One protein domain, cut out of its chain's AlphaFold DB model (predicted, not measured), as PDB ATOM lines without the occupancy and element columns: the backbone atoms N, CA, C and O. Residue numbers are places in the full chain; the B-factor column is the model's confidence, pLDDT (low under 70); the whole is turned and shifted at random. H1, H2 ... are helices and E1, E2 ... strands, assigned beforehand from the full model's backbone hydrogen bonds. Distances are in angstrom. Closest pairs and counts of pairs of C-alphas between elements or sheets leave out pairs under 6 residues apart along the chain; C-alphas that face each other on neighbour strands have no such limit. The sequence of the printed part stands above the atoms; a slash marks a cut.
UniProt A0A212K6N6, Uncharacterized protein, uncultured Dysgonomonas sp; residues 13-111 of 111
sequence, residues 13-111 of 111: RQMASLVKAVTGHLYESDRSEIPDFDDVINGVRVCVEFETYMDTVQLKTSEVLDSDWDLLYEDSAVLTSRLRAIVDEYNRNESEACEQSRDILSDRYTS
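Overview. This is residues 13 to 111 of the 111 residues of an uncharacterized protein of uncultured Dysgonomonas sp (UniProt A0A212K6N6). A small sheet of three strands, E1, E2 and E3, has two helices, H1 and H2, over one face and its other face bare; H2 is much the longer, and its far part runs past the sheet as a straight arm, with residues 99 to 111 sticking out free. The arm makes much of the length, and the body without it spans 43 by 21 by 18 A. The printed part has 99 residues, with two named helices and three named strands in the order H1, E1, E2, E3, H2; the class is mixed, helices and strands. The sheet has the order E1, E2, E3 and is antiparallel throughout. The whole is loose, with a radius of gyration of the C-alphas of 16.7 A and spans of 64 by 23 by 18 A.

Along the chain. H1 is residues 13 to 28, 22.2 A long, and its C-alpha 13 is at (-8.896, -127.943, -128.116). E1 is residues 37 to 41, 11.5 A long. E2 is residues 44 to 53, 29.2 A long, with C-alpha 44 at (1.432, -135.668, -126.159). E3 is residues 56 to 65, 27.1 A long. H2 is residues 73 to 109, 54.1 A long, and its C-alpha 109 is at (8.306, -88.782, -101.499).

Arrangement. The strands form a meander, each the antiparallel neighbour of the one before. E1 and E2 are a hairpin, at 161 degrees between directions, with N 37 and O 48 within hydrogen-bond range at 2.8 A. E2 and E3 are a hairpin, at 163 degrees, with N 49 and O 61 within range at 3.0 A. H1 and H2 are on the same face of the sheet, making two layers, helices over strands. H1 lies over E1 and E2 at a height over the sheet of 9.2 A, and its line is only just slantwise to the strands, at 33 degrees to E2 on the local plane. The closest C-alphas of H1 and E1 are those of Leu 18 and Ile 41, 6.7 A apart. H2 has a height over the sheet of 8.7 A and runs along the strands, at 22 degrees to E3 on the local plane. It lies over E3 and only just over E2, on which 3 of its C-alphas fall. The closest C-alphas of E3 and H2 are those of Glu 63 and Ser 76, 4.9 A apart. H1 and H2 touch, H2 with residues 75 to 86 alone; the closest C-alphas, those of Val 19 and Leu 83, are 6.7 A apart. These helices run the same way at a shallow tilt of 31 degrees. Every O i to N i+4 pair in H1 is within hydrogen-bond range, and 32 of 33 are in H2.

Size, cuts and confidence. The two C-alphas farthest apart, those of Asp 68 and Ser 111, are 64.3 A apart. The printed part has no cut and no long link. The mean pLDDT of the printed part is 90.8, and residues 108 to 111 are under 70.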
ATOM      1  N   ARG A  13      -8.634-127.814-129.559       93.38
ATOM      2  CA  ARG A  13      -8.896-127.943-128.116       93.38
ATOM      3  C   ARG A  13      -7.682-128.480-127.372       93.38
ATOM      4  O   ARG A  13      -7.391-127.996-126.281       93.38
ATOM      5  N   GLN A  14      -6.994-129.464-127.950       94.00
ATOM      6  CA  GLN A  14      -5.751-129.984-127.387       94.00
ATOM      7  C   GLN A  14      -4.708-128.871-127.347       94.00
ATOM      8  O   GLN A  14      -4.219-128.569-126.265       94.00
ATOM      9  N   MET A  15      -4.474-128.181-128.468       95.62
ATOM     10  CA  MET A  15      -3.515-127.076-128.547       95.62
ATOM     11  C   MET A  15      -3.828-125.952-127.547       95.62
ATOM     12  O   MET A  15      -2.939-125.480-126.844       95.62
ATOM     13  N   ALA A  16      -5.098-125.554-127.408       95.25
ATOM     14  CA  ALA A  16      -5.508-124.566-126.407       95.25
ATOM     15  C   ALA A  16      -5.226-125.030-124.967       95.25
ATOM     16  O   ALA A  16      -4.853-124.219-124.121       95.25
ATOM     17  N   SER A  17      -5.374-126.327-124.686       95.69
ATOM     18  CA  SER A  17      -5.021-126.909-123.388       95.69
ATOM     19  C   SER A  17      -3.515-126.863-123.128       95.69
ATOM     20  O   SER A  17      -3.128-126.548-122.007       95.69
ATOM     21  N   LEU A  18      -2.685-127.147-124.142       96.06
ATOM     22  CA  LEU A  18      -1.221-127.074-124.026       96.06
ATOM     23  C   LEU A  18      -0.788-125.642-123.704       96.06
ATOM     24  O   LEU A  18      -0.118-125.397-122.706       96.06
ATOM     25  N   VAL A  19      -1.263-124.683-124.503       96.88
ATOM     26  CA  VAL A  19      -0.981-123.256-124.310       96.88
ATOM     27  C   VAL A  19      -1.406-122.801-122.920       96.88
ATOM     28  O   VAL A  19      -0.643-122.121-122.240       96.88
ATOM     29  N   LYS A  20      -2.602-123.194-122.468       96.75
ATOM     30  CA  LYS A  20      -3.099-122.829-121.140       96.75
ATOM     31  C   LYS A  20      -2.214-123.378-120.020       96.75
ATOM     32  O   LYS A  20      -1.969-122.650-119.067       96.75
ATOM     33  N   ALA A  21      -1.756-124.625-120.122       96.88
ATOM     34  CA  ALA A  21      -0.901-125.234-119.108       96.88
ATOM     35  C   ALA A  21       0.453-124.520-119.009       96.88
ATOM     36  O   ALA A  21       0.836-124.093-117.924       96.88
ATOM     37  N   VAL A  22       1.109-124.287-120.149       96.62
ATOM     38  CA  VAL A  22       2.388-123.561-120.206       96.62
ATOM     39  C   VAL A  22       2.227-122.114-119.728       96.62
ATOM     40  O   VAL A  22       3.084-121.586-119.030       96.62
ATOM     41  N   THR A  23       1.105-121.467-120.058       96.31
ATOM     42  CA  THR A  23       0.806-120.113-119.568       96.31
ATOM     43  C   THR A  23       0.610-120.108-118.055       96.31
ATOM     44  O   THR A  23       1.156-119.248-117.381       96.31
ATOM     45  N   GLY A  24      -0.141-121.066-117.507       95.81
ATOM     46  CA  GLY A  24      -0.300-121.207-116.057       95.81
ATOM     47  C   GLY A  24       1.052-121.341-115.366       95.81
ATOM     48  O   GLY A  24       1.359-120.558-114.476       95.81
ATOM     49  N   HIS A  25       1.901-122.235-115.874       95.31
ATOM     50  CA  HIS A  25       3.271-122.412-115.394       95.31
ATOM     51  C   HIS A  25       4.087-121.115-115.414       95.31
ATOM     52  O   HIS A  25       4.735-120.786-114.423       95.31
ATOM     53  N   LEU A  26       4.015-120.347-116.507       93.62
ATOM     54  CA  LEU A  26       4.700-119.059-116.638       93.62
ATOM     55  C   LEU A  26       4.273-118.062-115.547       93.62
ATOM     56  O   LEU A  26       5.127-117.423-114.944       93.62
ATOM     57  N   TYR A  27       2.969-117.933-115.292       92.38
ATOM     58  CA  TYR A  27       2.425-116.969-114.325       92.38
ATOM     59  C   TYR A  27       2.497-117.440-112.863       92.38
ATOM     60  O   TYR A  27       2.392-116.620-111.952       92.38
ATOM     61  N   GLU A  28       2.634-118.745-112.622       92.81
ATOM     62  CA  GLU A  28       2.766-119.328-111.279       92.81
ATOM     63  C   GLU A  28       4.228-119.425-110.811       92.81
ATOM     64  O   GLU A  28       4.480-119.580-109.614       92.81
ATOM     65  N   SER A  29       5.184-119.326-111.736       90.06
ATOM     66  CA  SER A  29       6.619-119.400-111.447       90.06
ATOM     67  C   SER A  29       7.181-118.086-110.900       90.06
ATOM     68  O   SER A  29       6.677-116.998-111.180       90.06
ATOM     69  N   ASP A  30       8.277-118.180-110.142       85.88
ATOM     70  CA  ASP A  30       9.065-117.001-109.786       85.88
ATOM     71  C   ASP A  30       9.750-116.458-111.045       85.88
ATOM     72  O   ASP A  30      10.467-117.167-111.748       85.88
ATOM     73  N   ARG A  31       9.546-115.172-111.330       80.06
ATOM     74  CA  ARG A  31      10.098-114.505-112.511       80.06
ATOM     75  C   ARG A  31      11.626-114.525-112.566       80.06
ATOM     76  O   ARG A  31      12.185-114.465-113.659       80.06
ATOM     77  N   SER A  32      12.296-114.548-111.415       81.50
ATOM     78  CA  SER A  32      13.761-114.561-111.359       81.50
ATOM     79  C   SER A  32      14.364-115.867-111.876       81.50
ATOM     80  O   SER A  32      15.520-115.873-112.300       81.50
ATOM     81  N   GLU A  33      13.576-116.942-111.879       84.88
ATOM     82  CA  GLU A  33      13.988-118.268-112.316       84.88
ATOM     83  C   GLU A  33      12.749-119.068-112.741       84.88
ATOM     84  O   GLU A  33      12.149-119.793-111.947       84.88
ATOM     85  N   ILE A  34      12.348-118.914-114.005       91.44
ATOM     86  CA  ILE A  34      11.238-119.684-114.574       91.44
ATOM     87  C   ILE A  34      11.797-121.027-115.039       91.44
ATOM     88  O   ILE A  34      12.590-121.041-115.983       91.44
ATOM     89  N   PRO A  35      11.419-122.147-114.400       93.06
ATOM     90  CA  PRO A  35      11.909-123.453-114.802       93.06
ATOM     91  C   PRO A  35      11.309-123.863-116.146       93.06
ATOM     92  O   PRO A  35      10.200-123.455-116.504       93.06
ATOM     93  N   ASP A  36      12.021-124.732-116.854       95.56
ATOM     94  CA  ASP A  36      11.504-125.361-118.063       95.56
ATOM     95  C   ASP A  36      10.214-126.132-117.765       95.56
ATOM     96  O   ASP A  36      10.023-126.705-116.686       95.56
ATOM     97  N   PHE A  37       9.314-126.139-118.741       96.50
ATOM     98  CA  PHE A  37       8.073-126.890-118.678       96.50
ATOM     99  C   PHE A  37       8.241-128.209-119.425       96.50
ATOM    100  O   PHE A  37       8.521-128.210-120.620       96.50
ATOM    101  N   ASP A  38       8.028-129.328-118.745       96.44
ATOM    102  CA  ASP A  38       8.073-130.659-119.348       96.44
ATOM    103  C   ASP A  38       6.966-131.522-118.741       96.44
ATOM    104  O   ASP A  38       7.057-131.954-117.589       96.44
ATOM    105  N   ASP A  39       5.888-131.728-119.500       96.12
ATOM    106  CA  ASP A  39       4.729-132.490-119.033       96.12
ATOM    107  C   ASP A  39       4.015-133.231-120.172       96.12
ATOM    108  O   ASP A  39       4.142-132.902-121.353       96.12
ATOM    109  N   VAL A  40       3.224-134.242-119.815       94.56
ATOM    110  CA  VAL A  40       2.389-135.011-120.740       94.56
ATOM    111  C   VAL A  40       0.938-134.573-120.602       94.56
ATOM    112  O   VAL A  40       0.266-134.855-119.610       94.56
ATOM    113  N   ILE A  41       0.409-133.942-121.648       92.38
ATOM    114  CA  ILE A  41      -0.945-133.391-121.666       92.38
ATOM    115  C   ILE A  41      -1.695-133.954-122.867       92.38
ATOM    116  O   ILE A  41      -1.257-133.848-124.006       92.38
ATOM    117  N   ASN A  42      -2.879-134.523-122.629       87.94
ATOM    118  CA  ASN A  42      -3.746-135.065-123.685       87.94
ATOM    119  C   ASN A  42      -3.054-136.092-124.609       87.94
ATOM    120  O   ASN A  42      -3.417-136.197-125.780       87.94
ATOM    121  N   GLY A  43      -2.090-136.851-124.076       88.25
ATOM    122  CA  GLY A  43      -1.391-137.921-124.795       88.25
ATOM    123  C   GLY A  43      -0.180-137.477-125.619       88.25
ATOM    124  O   GLY A  43       0.423-138.329-126.259       88.25
ATOM    125  N   VAL A  44       0.186-136.193-125.581       93.62
ATOM    126  CA  VAL A  44       1.432-135.668-126.159       93.62
ATOM    127  C   VAL A  44       2.324-135.122-125.053       93.62
ATOM    128  O   VAL A  44       1.823-134.627-124.040       93.62
ATOM    129  N   ARG A  45       3.638-135.214-125.230       95.56
ATOM    130  CA  ARG A  45       4.605-134.566-124.341       95.56
ATOM    131  C   ARG A  45       4.879-133.159-124.848       95.56
ATOM    132  O   ARG A  45       5.031-132.957-126.049       95.56
ATOM    133  N   VAL A  46       4.924-132.195-123.943       96.44
ATOM    134  CA  VAL A  46       5.215-130.799-124.249       96.44
ATOM    135  C   VAL A  46       6.444-130.382-123.472       96.44
ATOM    136  O   VAL A  46       6.412-130.386-122.245       96.44
ATOM    137  N   CYS A  47       7.482-129.991-124.201       97.38
ATOM    138  CA  CYS A  47       8.728-129.476-123.655       97.38
ATOM    139  C   CYS A  47       8.850-128.001-124.048       97.38
ATOM    140  O   CYS A  47       8.791-127.675-125.233       97.38
ATOM    141  N   VAL A  48       8.994-127.098-123.085       97.38
ATOM    142  CA  VAL A  48       9.175-125.664-123.321       97.38
ATOM    143  C   VAL A  48      10.328-125.167-122.476       97.38
ATOM    144  O   VAL A  48      10.293-125.273-121.254       97.38
ATOM    145  N   GLU A  49      11.319-124.594-123.140       96.81
ATOM    146  CA  GLU A  49      12.494-124.031-122.490       96.81
ATOM    147  C   GLU A  49      12.365-122.511-122.413       96.81
ATOM    148  O   GLU A  49      12.097-121.834-123.422       96.81
ATOM    149  N   PHE A  50      12.582-121.977-121.214       95.06
ATOM    150  CA  PHE A  50      12.568-120.544-120.958       95.06
ATOM    151  C   PHE A  50      13.970-120.050-120.611       95.06
ATOM    152  O   PHE A  50      14.741-120.709-119.926       95.06
ATOM    153  N   GLU A  51      14.299-118.841-121.053       93.38
ATOM    154  CA  GLU A  51      15.481-118.126-120.584       93.38
ATOM    155  C   GLU A  51      15.048-116.829-119.916       93.38
ATOM    156  O   GLU A  51      14.423-115.966-120.533       93.38
ATOM    157  N   THR A  52      15.405-116.681-118.648       90.06
ATOM    158  CA  THR A  52      15.227-115.443-117.900       90.06
ATOM    159  C   THR A  52      16.507-114.623-117.983       90.06
ATOM    160  O   THR A  52      17.560-115.032-117.488       90.06
ATOM    161  N   TYR A  53      16.433-113.444-118.595       84.06
ATOM    162  CA  TYR A  53      17.539-112.494-118.640       84.06
ATOM    163  C   TYR A  53      17.103-111.144-118.080       84.06
ATOM    164  O   TYR A  53      16.248-110.467-118.658       84.06
ATOM    165  N   MET A  54      17.739-110.737-116.976       82.56
ATOM    166  CA  MET A  54      17.389-109.540-116.208       82.56
ATOM    167  C   MET A  54      15.898-109.533-115.841       82.56
ATOM    168  O   MET A  54      15.462-110.295-114.990       82.56
ATOM    169  N   ASP A  55      15.136-108.679-116.515       82.75
ATOM    170  CA  ASP A  55      13.720-108.432-116.298       82.75
ATOM    171  C   ASP A  55      12.846-109.066-117.392       82.75
ATOM    172  O   ASP A  55      11.637-108.853-117.404       82.75
ATOM    173  N   THR A  56      13.428-109.832-118.314       89.19
ATOM    174  CA  THR A  56      12.713-110.385-119.470       89.19
ATOM    175  C   THR A  56      12.772-111.900-119.509       89.19
ATOM    176  O   THR A  56      13.816-112.497-119.254       89.19
ATOM    177  N   VAL A  57      11.650-112.504-119.879       92.94
ATOM    178  CA  VAL A  57      11.529-113.933-120.165       92.94
ATOM    179  C   VAL A  57      11.564-114.131-121.675       92.94
ATOM    180  O   VAL A  57      10.898-113.409-122.417       92.94
ATOM    181  N   GLN A  58      12.325-115.112-122.142       94.19
ATOM    182  CA  GLN A  58      12.398-115.496-123.544       94.19
ATOM    183  C   GLN A  58      12.011-116.961-123.715       94.19
ATOM    184  O   GLN A  58      12.404-117.817-122.930       94.19
ATOM    185  N   LEU A  59      11.268-117.248-124.780       95.56
ATOM    186  CA  LEU A  59      10.986-118.609-125.223       95.56
ATOM    187  C   LEU A  59      12.161-119.112-126.074       95.56
ATOM    188  O   LEU A  59      12.355-118.610-127.187       95.56
ATOM    189  N   LYS A  60      12.925-120.092-125.582       95.00
ATOM    190  CA  LYS A  60      14.035-120.701-126.333       95.00
ATOM    191  C   LYS A  60      13.526-121.725-127.328       95.00
ATOM    192  O   LYS A  60      13.738-121.583-128.535       95.00
ATOM    193  N   THR A  61      12.831-122.728-126.816       95.19
ATOM    194  CA  THR A  61      12.312-123.853-127.589       95.19
ATOM    195  C   THR A  61      10.909-124.201-127.106       95.19
ATOM    196  O   THR A  61      10.528-123.914-125.971       95.19
ATOM    197  N   SER A  62      10.101-124.767-127.999       96.81
ATOM    198  CA  SER A  62       8.822-125.368-127.633       96.81
ATOM    199  C   SER A  62       8.552-126.539-128.566       96.81
ATOM    200  O   SER A  62       8.416-126.344-129.777       96.81
ATOM    201  N   GLU A  63       8.454-127.728-128.005       97.62
ATOM    202  CA  GLU A  63       8.351-128.980-128.738       97.62
ATOM    203  C   GLU A  63       7.126-129.749-128.261       97.62
ATOM    204  O   GLU A  63       6.850-129.844-127.064       97.62
ATOM    205  N   VAL A  64       6.377-130.286-129.219       96.81
ATOM    206  CA  VAL A  64       5.288-131.230-128.982       96.81
ATOM    207  C   VAL A  64       5.742-132.570-129.539       96.81
ATOM    208  O   VAL A  64       6.037-132.673-130.729       96.81
ATOM    209  N   LEU A  65       5.806-133.581-128.680       96.19
ATOM    210  CA  LEU A  65       6.217-134.934-129.034       96.19
ATOM    211  C   LEU A  65       5.030-135.887-128.909       96.19
ATOM    212  O   LEU A  65       4.192-135.741-128.011       96.19
ATOM    213  N   ASP A  66       4.962-136.875-129.792       93.38
ATOM    214  CA  ASP A  66       3.981-137.949-129.674       93.38
ATOM    215  C   ASP A  66       4.396-139.012-128.634       93.38
ATOM    216  O   ASP A  66       5.341-138.844-127.859       93.38
ATOM    217  N   SER A  67       3.653-140.121-128.579       88.38
ATOM    218  CA  SER A  67       3.915-141.223-127.647       88.38
ATOM    219  C   SER A  67       5.238-141.951-127.884       88.38
ATOM    220  O   SER A  67       5.745-142.586-126.957       88.38
ATOM    221  N   ASP A  68       5.771-141.877-129.101       92.31
ATOM    222  CA  ASP A  68       7.026-142.503-129.506       92.31
ATOM    223  C   ASP A  68       8.209-141.524-129.406       92.31
ATOM    224  O   ASP A  68       9.340-141.897-129.711       92.31
ATOM    225  N   TRP A  69       7.969-140.327-128.848       90.25
ATOM    226  CA  TRP A  69       8.929-139.230-128.695       90.25
ATOM    227  C   TRP A  69       9.342-138.584-130.019       90.25
ATOM    228  O   TRP A  69      10.348-137.872-130.071       90.25
ATOM    229  N   ASP A  70       8.550-138.785-131.070       94.12
ATOM    230  CA  ASP A  70       8.778-138.147-132.355       94.12
ATOM    231  C   ASP A  70       8.246-136.709-132.336       94.12
ATOM    232  O   ASP A  70       7.158-136.413-131.830       94.12
ATOM    233  N   LEU A  71       9.041-135.791-132.893       95.38
ATOM    234  CA  LEU A  71       8.718-134.370-132.940       95.38
ATOM    235  C   LEU A  71       7.592-134.093-133.939       95.38
ATOM    236  O   LEU A  71       7.738-134.289-135.148       95.38
ATOM    237  N   LEU A  72       6.498-133.530-133.434       94.62
ATOM    238  CA  LEU A  72       5.378-133.051-134.232       94.62
ATOM    239  C   LEU A  72       5.669-131.612-134.674       94.62
ATOM    240  O   LEU A  72       5.374-130.651-133.958       94.62
ATOM    241  N   TYR A  73       6.307-131.452-135.837       94.44
ATOM    242  CA  TYR A  73       6.805-130.159-136.326       94.44
ATOM    243  C   TYR A  73       5.707-129.101-136.468       94.44
ATOM    244  O   TYR A  73       5.889-127.954-136.054       94.44
ATOM    245  N   GLU A  74       4.569-129.473-137.046       93.94
ATOM    246  CA  GLU A  74       3.433-128.587-137.274       93.94
ATOM    247  C   GLU A  74       2.841-128.094-135.951       93.94
ATOM    248  O   GLU A  74       2.643-126.892-135.764       93.94
ATOM    249  N   ASP A  75       2.602-129.008-135.009       94.94
ATOM    250  CA  ASP A  75       2.086-128.690-133.678       94.94
ATOM    251  C   ASP A  75       3.068-127.842-132.874       94.94
ATOM    252  O   ASP A  75       2.668-126.849-132.265       94.94
ATOM    253  N   SER A  76       4.358-128.174-132.937       96.50
ATOM    254  CA  SER A  76       5.429-127.409-132.295       96.50
ATOM    255  C   SER A  76       5.481-125.982-132.836       96.50
ATOM    256  O   SER A  76       5.510-125.034-132.057       96.50
ATOM    257  N   ALA A  77       5.386-125.796-134.156       95.12
ATOM    258  CA  ALA A  77       5.360-124.470-134.770       95.12
ATOM    259  C   ALA A  77       4.127-123.651-134.347       95.12
ATOM    260  O   ALA A  77       4.239-122.448-134.074       95.12
ATOM    261  N   VAL A  78       2.953-124.288-134.262       95.06
ATOM    262  CA  VAL A  78       1.727-123.639-133.772       95.06
ATOM    263  C   VAL A  78       1.870-123.255-132.300       95.06
ATOM    264  O   VAL A  78       1.532-122.124-131.937       95.06
ATOM    265  N   LEU A  79       2.406-124.148-131.464       96.00
ATOM    266  CA  LEU A  79       2.661-123.885-130.052       96.00
ATOM    267  C   LEU A  79       3.643-122.720-129.882       96.00
ATOM    268  O   LEU A  79       3.312-121.755-129.193       96.00
ATOM    269  N   THR A  80       4.784-122.736-130.585       97.12
ATOM    270  CA  THR A  80       5.770-121.643-130.574       97.12
ATOM    271  C   THR A  80       5.114-120.314-130.918       97.12
ATOM    272  O   THR A  80       5.317-119.315-130.228       97.12
ATOM    273  N   SER A  81       4.314-120.278-131.989       95.88
ATOM    274  CA  SER A  81       3.667-119.045-132.434       95.88
ATOM    275  C   SER A  81       2.722-118.473-131.378       95.88
ATOM    276  O   SER A  81       2.641-117.253-131.249       95.88
ATOM    277  N   ARG A  82       1.997-119.327-130.645       96.06
ATOM    278  CA  ARG A  82       1.061-118.895-129.597       96.06
ATOM    279  C   ARG A  82       1.799-118.458-128.335       96.06
ATOM    280  O   ARG A  82       1.484-117.405-127.790       96.06
ATOM    281  N   LEU A  83       2.803-119.224-127.911       96.62
ATOM    282  CA  LEU A  83       3.587-118.918-126.717       96.62
ATOM    283  C   LEU A  83       4.400-117.633-126.863       96.62
ATOM    284  O   LEU A  83       4.489-116.881-125.902       96.62
ATOM    285  N   ARG A  84       4.926-117.321-128.056       96.50
ATOM    286  CA  ARG A  84       5.616-116.041-128.297       96.50
ATOM    287  C   ARG A  84       4.740-114.837-127.965       96.50
ATOM    288  O   ARG A  84       5.178-113.964-127.230       96.50
ATOM    289  N   ALA A  85       3.495-114.830-128.444       96.06
ATOM    290  CA  ALA A  85       2.566-113.740-128.151       96.06
ATOM    291  C   ALA A  85       2.291-113.605-126.643       96.06
ATOM    292  O   ALA A  85       2.210-112.494-126.130       96.06
ATOM    293  N   ILE A  86       2.192-114.732-125.933       96.00
ATOM    294  CA  ILE A  86       1.953-114.765-124.484       96.00
ATOM    295  C   ILE A  86       3.171-114.273-123.701       96.00
ATOM    296  O   ILE A  86       3.011-113.514-122.753       96.00
ATOM    297  N   VAL A  87       4.381-114.675-124.092       94.94
ATOM    298  CA  VAL A  87       5.625-114.217-123.456       94.94
ATOM    299  C   VAL A  87       5.835-112.718-123.689       94.94
ATOM    300  O   VAL A  87       6.214-112.002-122.764       94.94
ATOM    301  N   ASP A  88       5.530-112.218-124.889       95.19
ATOM    302  CA  ASP A  88       5.581-110.782-125.187       95.19
ATOM    303  C   ASP A  88       4.582-109.991-124.324       95.19
ATOM    304  O   ASP A  88       4.926-108.942-123.771       95.19
ATOM    305  N   GLU A  89       3.356-110.501-124.166       94.69
ATOM    306  CA  GLU A  89       2.338-109.911-123.291       94.69
ATOM    307  C   GLU A  89       2.754-109.954-121.815       94.69
ATOM    308  O   GLU A  89       2.645-108.944-121.121       94.69
ATOM    309  N   TYR A  90       3.291-111.084-121.349       93.38
ATOM    310  CA  TYR A  90       3.810-111.249-119.993       93.38
ATOM    311  C   TYR A  90       4.885-110.201-119.680       93.38
ATOM    312  O   TYR A  90       4.749-109.433-118.730       93.38
ATOM    313  N   ASN A  91       5.911-110.090-120.531       93.25
ATOM    314  CA  ASN A  91       6.989-109.114-120.352       93.25
ATOM    315  C   ASN A  91       6.477-107.667-120.349       93.25
ATOM    316  O   ASN A  91       6.961-106.831-119.584       93.25
ATOM    317  N   ARG A  92       5.495-107.358-121.205       92.44
ATOM    318  CA  ARG A  92       4.888-106.027-121.259       92.44
ATOM    319  C   ARG A  92       4.140-105.699-119.969       92.44
ATOM    320  O   ARG A  92       4.373-104.633-119.402       92.44
ATOM    321  N   ASN A  93       3.280-106.603-119.507       89.75
ATOM    322  CA  ASN A  93       2.498-106.416-118.283       89.75
ATOM    323  C   ASN A  93       3.415-106.210-117.069       89.75
ATOM    324  O   ASN A  93       3.174-105.329-116.246       89.75
ATOM    325  N   GLU A  94       4.512-106.963-117.003       87.00
ATOM    326  CA  GLU A  94       5.518-106.838-115.950       87.00
ATOM    327  C   GLU A  94       6.264-105.496-115.985       87.00
ATOM    328  O   GLU A  94       6.498-104.876-114.943       87.00
ATOM    329  N   SER A  95       6.612-105.009-117.179       87.44
ATOM    330  CA  SER A  95       7.217-103.683-117.341       87.44
ATOM    331  C   SER A  95       6.265-102.580-116.871       87.44
ATOM    332  O   SER A  95       6.669-101.705-116.105       87.44
ATOM    333  N   GLU A  96       4.995-102.646-117.279       89.06
ATOM    334  CA  GLU A  96       3.966-101.672-116.893       89.06
ATOM    335  C   GLU A  96       3.714-101.690-115.370       89.06
ATOM    336  O   GLU A  96       3.602-100.633-114.746       89.06
ATOM    337  N   ALA A  97       3.699-102.867-114.735       84.12
ATOM    338  CA  ALA A  97       3.557-102.995-113.282       84.12
ATOM    339  C   ALA A  97       4.751-102.396-112.511       84.12
ATOM    340  O   ALA A  97       4.578-101.770-111.455       84.12
ATOM    341  N   CYS A  98       5.969-102.554-113.040       83.31
ATOM    342  CA  CYS A  98       7.179-101.969-112.461       83.31
ATOM    343  C   CYS A  98       7.168-100.435-112.553       83.31
ATOM    344  O   CYS A  98       7.493 -99.757-111.573       83.31
ATOM    345  N   GLU A  99       6.744 -99.878-113.690       84.56
ATOM    346  CA  GLU A  99       6.573 -98.431-113.872       84.56
ATOM    347  C   GLU A  99       5.540 -97.858-112.897       84.56
ATOM    348  O   GLU A  99       5.865 -96.952-112.129       84.56
ATOM    349  N   GLN A 100       4.351 -98.463-112.814       83.31
ATOM    350  CA  GLN A 100       3.309 -98.037-111.870       83.31
ATOM    351  C   GLN A 100       3.793 -98.073-110.413       83.31
ATOM    352  O   GLN A 100       3.494 -97.177-109.621       83.31
ATOM    353  N   SER A 101       4.579 -99.087-110.047       81.75
ATOM    354  CA  SER A 101       5.151 -99.194-108.700       81.75
ATOM    355  C   SER A 101       6.148 -98.070-108.402       81.75
ATOM    356  O   SER A 101       6.175 -97.548-107.284       81.75
ATOM    357  N   ARG A 102       6.955 -97.664-109.392       82.69
ATOM    358  CA  ARG A 102       7.890 -96.534-109.263       82.69
ATOM    359  C   ARG A 102       7.153 -95.209-109.113       82.69
ATOM    360  O   ARG A 102       7.536 -94.425-108.248       82.69
ATOM    361  N   ASP A 103       6.089 -95.001-109.882       82.19
ATOM    362  CA  ASP A 103       5.270 -93.788-109.804       82.19
ATOM    363  C   ASP A 103       4.658 -93.628-108.404       82.19
ATOM    364  O   ASP A 103       4.839 -92.588-107.768       82.19
ATOM    365  N   ILE A 104       4.067 -94.696-107.851       83.62
ATOM    366  CA  ILE A 104       3.506 -94.704-106.487       83.62
ATOM    367  C   ILE A 104       4.566 -94.374-105.429       83.62
ATOM    368  O   ILE A 104       4.292 -93.652-104.466       83.62
ATOM    369  N   LEU A 105       5.775 -94.930-105.563       80.81
ATOM    370  CA  LEU A 105       6.871 -94.611-104.649       80.81
ATOM    371  C   LEU A 105       7.270 -93.141-104.775       80.81
ATOM    372  O   LEU A 105       7.454 -92.489-103.753       80.81
ATOM    373  N   SER A 106       7.367 -92.617-105.998       81.31
ATOM    374  CA  SER A 106       7.737 -91.223-106.244       81.31
ATOM    375  C   SER A 106       6.732 -90.234-105.638       81.31
ATOM    376  O   SER A 106       7.157 -89.310-104.945       81.31
ATOM    377  N   ASP A 107       5.427 -90.503-105.759       76.38
ATOM    378  CA  ASP A 107       4.342 -89.693-105.184       76.38
ATOM    379  C   ASP A 107       4.377 -89.648-103.648       76.38
ATOM    380  O   ASP A 107       4.027 -88.639-103.026       76.38
ATOM    381  N   ARG A 108       4.836 -90.731-103.004       68.81
ATOM    382  CA  ARG A 108       5.014 -90.772-101.543       68.81
ATOM    383  C   ARG A 108       6.168 -89.910-101.043       68.81
ATOM    384  O   ARG A 108       6.161 -89.558 -99.868       68.81
ATOM    385  N   TYR A 109       7.161 -89.616-101.879       62.19
ATOM    386  CA  TYR A 109       8.306 -88.782-101.499       62.19
ATOM    387  C   TYR A 109       8.092 -87.290-101.792       62.19
ATOM    388  O   TYR A 109       8.850 -86.462-101.288       62.19
ATOM    389  N   THR A 110       7.083 -86.938-102.591       59.22
ATOM    390  CA  THR A 110       6.720 -85.556-102.947       59.22
ATOM    391  C   THR A 110       5.531 -84.992-102.155       59.22
ATOM    392  O   THR A 110       5.201 -83.820-102.350       59.22
ATOM    393  N   SER A 111       4.930 -85.776-101.250       51.81
ATOM    394  CA  SER A 111       3.891 -85.350-100.287       51.81
ATOM    395  C   SER A 111       4.460 -85.142 -98.884       51.81
ATOM    396  O   SER A 111       4.006 -84.192 -98.206       51.81
TER     397      SER A 111